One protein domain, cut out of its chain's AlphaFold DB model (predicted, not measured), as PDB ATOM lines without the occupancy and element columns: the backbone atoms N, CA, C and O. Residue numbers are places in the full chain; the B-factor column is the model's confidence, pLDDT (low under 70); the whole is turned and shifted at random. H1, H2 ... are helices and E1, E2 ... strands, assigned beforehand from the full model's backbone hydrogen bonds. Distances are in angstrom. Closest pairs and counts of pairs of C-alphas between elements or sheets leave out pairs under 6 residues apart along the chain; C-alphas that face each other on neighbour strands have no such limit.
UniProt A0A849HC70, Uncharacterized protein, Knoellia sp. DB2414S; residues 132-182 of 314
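Overview. This is residues 132 to 182 of the 314 residues of an uncharacterized protein of Knoellia sp. DB2414S (UniProt A0A849HC70). This is a small body with little regular structure, mostly loops round a short hairpin of E1 and E2, with two short helices, H1 and H2, on the E1 side and residues 176 to 177 beside E2. The 51 printed residues hold E1, E2, H1 and H2 in that order; the class is mixed, with 17 residues in named elements. It is compact, with a radius of gyration of the C-alphas of 10.9 A, spanning 29 by 25 by 16 A.

Along the chain. E1, residues 134 to 136, begins at C-alpha 134 (137.620, 161.996, 212.949). E2 is residues 145 to 147. H1, residues 157 to 163, is 10.0 A long. H2, residues 165 to 168, ends at C-alpha 168 (137.716, 167.553, 210.472).

Arrangement. The hairpin E1 and E2 is antiparallel at 144 degrees, with N 134 and O 147 2.9 A apart, within hydrogen-bond range. Residues 145 to 146 of E2 pair parallel with residues 176 to 177. The closest C-alphas of E1 and H2, those of Phe 134 and Ala 167, are 5.3 A apart. H1 and H2 only just touch, only at the corner by their link, with 3 pairs of C-alphas within 8 A; the closest are those of Ile 161 and Ala 167, 5.9 A. E2 and H2 are apart. In H1 every O i to N i+4 pair is within hydrogen-bond range; H2 is too short for such a pair.

Size, cuts and confidence. The farthest C-alphas, those of Gly 141 and Gly 153, are 31.7 A apart. The printed part has no cut, and no link between named elements is long. Residues 169 to 182 hold no named element. pLDDT is under 70 at residues 132, 139 to 141, 150 to 152 and 179 to 182.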
ATOM      1  N   GLY A 132     130.262 163.137 212.922       61.97
ATOM      2  CA  GLY A 132     131.555 163.164 212.247       61.97
ATOM      3  C   GLY A 132     132.559 162.208 212.878       61.97
ATOM      4  O   GLY A 132     132.974 162.388 214.022       61.97
ATOM      5  N   SER A 133     132.956 161.190 212.123       70.62
ATOM      6  CA  SER A 133     134.166 160.458 212.434       70.62
ATOM      7  C   SER A 133     135.370 161.371 212.213       70.62
ATOM      8  O   SER A 133     135.381 162.213 211.312       70.62
ATOM      9  N   PHE A 134     136.377 161.244 213.069       81.06
ATOM     10  CA  PHE A 134     137.620 161.996 212.949       81.06
ATOM     11  C   PHE A 134     138.796 161.041 212.792       81.06
ATOM     12  O   PHE A 134     138.818 159.939 213.349       81.06
ATOM     13  N   CYS A 135     139.782 161.479 212.011       80.38
ATOM     14  CA  CYS A 135     140.948 160.671 211.700       80.38
ATOM     15  C   CYS A 135     142.133 160.997 212.597       80.38
ATOM     16  O   CYS A 135     142.552 162.150 212.697       80.38
ATOM     17  N   ILE A 136     142.746 159.966 213.170       81.19
ATOM     18  CA  ILE A 136     144.034 160.081 213.852       81.19
ATOM     19  C   ILE A 136     145.102 159.489 212.931       81.19
ATOM     20  O   ILE A 136     145.138 158.279 212.713       81.19
ATOM     21  N   ILE A 137     145.976 160.344 212.386       78.38
ATOM     22  CA  ILE A 137     147.094 159.938 211.520       78.38
ATOM     23  C   ILE A 137     148.398 160.008 212.331       78.38
ATOM     24  O   ILE A 137     148.880 161.108 212.622       78.38
ATOM     25  N   PRO A 138     149.012 158.870 212.701       70.75
ATOM     26  CA  PRO A 138     150.305 158.872 213.370       70.75
ATOM     27  C   PRO A 138     151.405 159.310 212.400       70.75
ATOM     28  O   PRO A 138     151.481 158.847 211.259       70.75
ATOM     29  N   LYS A 139     152.329 160.156 212.861       54.06
ATOM     30  CA  LYS A 139     153.462 160.613 212.050       54.06
ATOM     31  C   LYS A 139     154.580 159.562 212.014       54.06
ATOM     32  O   LYS A 139     155.619 159.770 212.622       54.06
ATOM     33  N   ALA A 140     154.347 158.426 211.351       48.47
ATOM     34  CA  ALA A 140     155.363 157.446 210.926       48.47
ATOM     35  C   ALA A 140     154.698 156.225 210.260       48.47
ATOM     36  O   ALA A 140     154.540 155.190 210.904       48.47
ATOM     37  N   GLY A 141     154.287 156.343 208.990       63.69
ATOM     38  CA  GLY A 141     153.932 155.200 208.122       63.69
ATOM     39  C   GLY A 141     152.896 154.205 208.667       63.69
ATOM     40  O   GLY A 141     152.827 153.081 208.182       63.69
ATOM     41  N   SER A 142     152.138 154.591 209.691       76.62
ATOM     42  CA  SER A 142     151.167 153.748 210.383       76.62
ATOM     43  C   SER A 142     149.773 154.022 209.821       76.62
ATOM     44  O   SER A 142     149.535 155.139 209.346       76.62
ATOM     45  N   PRO A 143     148.860 153.036 209.850       74.25
ATOM     46  CA  PRO A 143     147.513 153.225 209.330       74.25
ATOM     47  C   PRO A 143     146.802 154.353 210.080       74.25
ATOM     48  O   PRO A 143     147.014 154.556 211.277       74.25
ATOM     49  N   ALA A 144     145.980 155.104 209.352       80.75
ATOM     50  CA  ALA A 144     145.084 156.074 209.955       80.75
ATOM     51  C   ALA A 144     143.964 155.333 210.699       80.75
ATOM     52  O   ALA A 144     143.509 154.277 210.251       80.75
ATOM     53  N   PHE A 145     143.523 155.884 211.827       80.69
ATOM     54  CA  PHE A 145     142.436 155.316 212.618       80.69
ATOM     55  C   PHE A 145     141.219 156.224 212.546       80.69
ATOM     56  O   PHE A 145     141.336 157.427 212.786       80.69
ATOM     57  N   GLU A 146     140.070 155.635 212.235       81.06
ATOM     58  CA  GLU A 146     138.792 156.335 212.220       81.06
ATOM     59  C   GLU A 146     138.081 156.125 213.559       81.06
ATOM     60  O   GLU A 146     137.737 154.999 213.932       81.06
ATOM     61  N   VAL A 147     137.877 157.220 214.291       81.06
ATOM     62  CA  VAL A 147     137.170 157.229 215.574       81.06
ATOM     63  C   VAL A 147     135.811 157.882 215.366       81.06
ATOM     64  O   VAL A 147     135.725 158.967 214.794       81.06
ATOM     65  N   ALA A 148     134.744 157.227 215.823       79.56
ATOM     66  CA  ALA A 148     133.409 157.814 215.802       79.56
ATOM     67  C   ALA A 148     133.338 159.007 216.774       79.56
ATOM     68  O   ALA A 148     133.808 158.906 217.908       79.56
ATOM     69  N   GLY A 149     132.747 160.124 216.336       70.25
ATOM     70  CA  GLY A 149     132.611 161.351 217.137       70.25
ATOM     71  C   GLY A 149     131.708 161.221 218.369       70.25
ATOM     72  O   GLY A 149     131.791 162.056 219.267       70.25
ATOM     73  N   ASP A 150     130.915 160.150 218.439       66.75
ATOM     74  CA  ASP A 150     130.142 159.767 219.617       66.75
ATOM     75  C   ASP A 150     130.873 158.668 220.392       66.75
ATOM     76  O   ASP A 150     130.747 157.476 220.089       66.75
ATOM     77  N   LEU A 151     131.592 159.045 221.449       65.38
ATOM     78  CA  LEU A 151     131.920 158.095 222.511       65.38
ATOM     79  C   LEU A 151     130.868 158.235 223.611       65.38
ATOM     80  O   LEU A 151     130.717 159.296 224.209       65.38
ATOM     81  N   LEU A 152     130.158 157.142 223.905       59.75
ATOM     82  CA  LEU A 152     129.224 157.048 225.039       59.75
ATOM     83  C   LEU A 152     128.041 158.041 224.983       59.75
ATOM     84  O   LEU A 152     127.476 158.387 226.019       59.75
ATOM     85  N   GLY A 153     127.647 158.479 223.784       73.56
ATOM     86  CA  GLY A 153     126.533 159.416 223.591       73.56
ATOM     87  C   GLY A 153     126.865 160.871 223.936       73.56
ATOM     88  O   GLY A 153     125.946 161.679 224.071       73.56
ATOM     89  N   GLN A 154     128.149 161.204 224.094       73.75
ATOM     90  CA  GLN A 154     128.621 162.583 224.146       73.75
ATOM     91  C   GLN A 154     129.276 162.960 222.817       73.75
ATOM     92  O   GLN A 154     130.172 162.259 222.346       73.75
ATOM     93  N   ASP A 155     128.841 164.090 222.256       76.25
ATOM     94  CA  ASP A 155     129.423 164.678 221.052       76.25
ATOM     95  C   ASP A 155     130.783 165.301 221.399       76.25
ATOM     96  O   ASP A 155     130.877 166.401 221.952       76.25
ATOM     97  N   LEU A 156     131.852 164.562 221.107       77.31
ATOM     98  CA  LEU A 156     133.226 165.033 221.278       77.31
ATOM     99  C   LEU A 156     133.726 165.788 220.044       77.31
ATOM    100  O   LEU A 156     134.783 166.418 220.104       77.31
ATOM    101  N   ALA A 157     132.994 165.740 218.927       74.06
ATOM    102  CA  ALA A 157     133.450 166.302 217.665       74.06
ATOM    103  C   ALA A 157     133.529 167.831 217.736       74.06
ATOM    104  O   ALA A 157     134.514 168.404 217.278       74.06
ATOM    105  N   GLY A 158     132.558 168.493 218.371       77.00
ATOM    106  CA  GLY A 158     132.536 169.954 218.535       77.00
ATOM    107  C   GLY A 158     133.825 170.540 219.142       77.00
ATOM    108  O   GLY A 158     134.564 171.236 218.441       77.00
ATOM    109  N   PRO A 159     134.143 170.244 220.417       78.44
ATOM    110  CA  PRO A 159     135.325 170.801 221.078       78.44
ATOM    111  C   PRO A 159     136.642 170.317 220.454       78.44
ATOM    112  O   PRO A 159     137.633 171.051 220.430       78.44
ATOM    113  N   LEU A 160     136.667 169.098 219.904       72.19
ATOM    114  CA  LEU A 160     137.866 168.556 219.274       72.19
ATOM    115  C   LEU A 160     138.170 169.238 217.933       72.19
ATOM    116  O   LEU A 160     139.337 169.485 217.640       72.19
ATOM    117  N   ILE A 161     137.151 169.597 217.147       76.25
ATOM    118  CA  ILE A 161     137.316 170.350 215.894       76.25
ATOM    119  C   ILE A 161     137.759 171.791 216.178       76.25
ATOM    120  O   ILE A 161     138.623 172.305 215.465       76.25
ATOM    121  N   GLU A 162     137.238 172.429 217.232       76.25
ATOM    122  CA  GLU A 162     137.690 173.769 217.643       76.25
ATOM    123  C   GLU A 162     139.167 173.773 218.052       76.25
ATOM    124  O   GLU A 162     139.930 174.661 217.663       76.25
ATOM    125  N   GLN A 163     139.600 172.758 218.801       84.31
ATOM    126  CA  GLN A 163     140.980 172.661 219.271       84.31
ATOM    127  C   GLN A 163     141.942 172.124 218.195       84.31
ATOM    128  O   GLN A 163     143.126 172.487 218.164       84.31
ATOM    129  N   PHE A 164     141.439 171.280 217.292       77.50
ATOM    130  CA  PHE A 164     142.189 170.627 216.223       77.50
ATOM    131  C   PHE A 164     141.404 170.660 214.903       77.50
ATOM    132  O   PHE A 164     140.829 169.653 214.495       77.50
ATOM    133  N   PRO A 165     141.482 171.762 214.136       75.38
ATOM    134  CA  PRO A 165     140.786 171.883 212.848       75.38
ATOM    135  C   PRO A 165     141.165 170.799 211.824       75.38
ATOM    136  O   PRO A 165     140.429 170.525 210.882       75.38
ATOM    137  N   GLN A 166     142.328 170.169 212.009       73.69
ATOM    138  CA  GLN A 166     142.826 169.068 211.181       73.69
ATOM    139  C   GLN A 166     142.052 167.757 211.417       73.69
ATOM    140  O   GLN A 166     142.062 166.891 210.549       73.69
ATOM    141  N   ALA A 167     141.359 167.614 212.553       71.62
ATOM    142  CA  ALA A 167     140.534 166.447 212.870       71.62
ATOM    143  C   ALA A 167     139.259 166.372 212.009       71.62
ATOM    144  O   ALA A 167     138.699 165.293 211.850       71.62
ATOM    145  N   ALA A 168     138.837 167.492 211.409       73.94
ATOM    146  CA  ALA A 168     137.716 167.553 210.472       73.94
ATOM    147  C   ALA A 168     138.083 167.110 209.039       73.94
ATOM    148  O   ALA A 168     137.242 167.167 208.140       73.94
ATOM    149  N   GLN A 169     139.339 166.725 208.788       80.50
ATOM    150  CA  GLN A 169     139.735 166.217 207.478       80.50
ATOM    151  C   GLN A 169     139.160 164.807 207.253       80.50
ATOM    152  O   GLN A 169     139.195 163.989 208.174       80.50
ATOM    153  N   PRO A 170     138.672 164.495 206.037       78.44
ATOM    154  CA  PRO A 170     138.192 163.157 205.712       78.44
ATOM    155  C   PRO A 170     139.293 162.116 205.930       78.44
ATOM    156  O   PRO A 170     140.433 162.328 205.506       78.44
ATOM    157  N   CYS A 171     138.954 160.984 206.548       85.56
ATOM    158  CA  CYS A 171     139.883 159.863 206.638       85.56
ATOM    159  C   CYS A 171     140.271 159.356 205.235       85.56
ATOM    160  O   CYS A 171     139.423 159.313 204.338       85.56
ATOM    161  N   PRO A 172     141.536 158.942 205.021       81.56
ATOM    162  CA  PRO A 172     141.905 158.220 203.811       81.56
ATOM    163  C   PRO A 172     141.124 156.900 203.736       81.56
ATOM    164  O   PRO A 172     140.783 156.319 204.763       81.56
ATOM    165  N   ALA A 173     140.867 156.408 202.521       79.75
ATOM    166  CA  ALA A 173     140.038 155.218 202.281       79.75
ATOM    167  C   ALA A 173     140.554 153.929 202.958       79.75
ATOM    168  O   ALA A 173     139.791 152.985 203.125       79.75
ATOM    169  N   ASP A 174     141.827 153.909 203.364       79.88
ATOM    170  CA  ASP A 174     142.479 152.788 204.048       79.88
ATOM    171  C   ASP A 174     142.487 152.935 205.585       79.88
ATOM    172  O   ASP A 174     143.230 152.231 206.275       79.88
ATOM    173  N   ALA A 175     141.722 153.881 206.143       78.81
ATOM    174  CA  ALA A 175     141.616 154.048 207.587       78.81
ATOM    175  C   ALA A 175     140.895 152.854 208.224       78.81
ATOM    176  O   ALA A 175     139.883 152.364 207.724       78.81
ATOM    177  N   ILE A 176     141.431 152.377 209.345       78.75
ATOM    178  CA  ILE A 176     140.863 151.234 210.060       78.75
ATOM    179  C   ILE A 176     139.760 151.758 210.991       78.75
ATOM    180  O   ILE A 176     140.062 152.594 211.855       78.75
ATOM    181  N   PRO A 177     138.508 151.279 210.867       73.81
ATOM    182  CA  PRO A 177     137.435 151.670 211.769       73.81
ATOM    183  C   PRO A 177     137.691 151.092 213.161       73.81
ATOM    184  O   PRO A 177     137.838 149.882 213.340       73.81
ATOM    185  N   VAL A 178     137.737 151.959 214.171       72.38
ATOM    186  CA  VAL A 178     138.007 151.557 215.564       72.38
ATOM    187  C   VAL A 178     136.807 150.829 216.192       72.38
ATOM    188  O   VAL A 178     136.977 150.070 217.146       72.38
ATOM    189  N   GLY A 179     135.606 150.988 215.619       58.28
ATOM    190  CA  GLY A 179     134.342 150.467 216.154       58.28
ATOM    191  C   GLY A 179     134.307 148.955 216.413       58.28
ATOM    192  O   GLY A 179     133.745 148.538 217.422       58.28
ATOM    193  N   ASP A 180     134.968 148.147 215.580       47.84
ATOM    194  CA  ASP A 180     134.939 146.678 215.709       47.84
ATOM    195  C   ASP A 180     136.067 146.110 216.585       47.84
ATOM    196  O   ASP A 180     136.015 144.956 217.013       47.84
ATOM    197  N   TYR A 181     137.089 146.913 216.896       49.19
ATOM    198  CA  TYR A 181     138.281 146.445 217.607       49.19
ATOM    199  C   TYR A 181     138.331 146.857 219.079       49.19
ATOM    200  O   TYR A 181     139.138 146.303 219.820       49.19
ATOM    201  N   LEU A 182     137.448 147.738 219.560       46.97
ATOM    202  CA  LEU A 182     137.424 148.133 220.979       46.97
ATOM    203  C   LEU A 182     137.141 146.961 221.940       46.97
ATOM    204  O   LEU A 182     137.578 147.002 223.085       46.97
TER     205      LEU A 182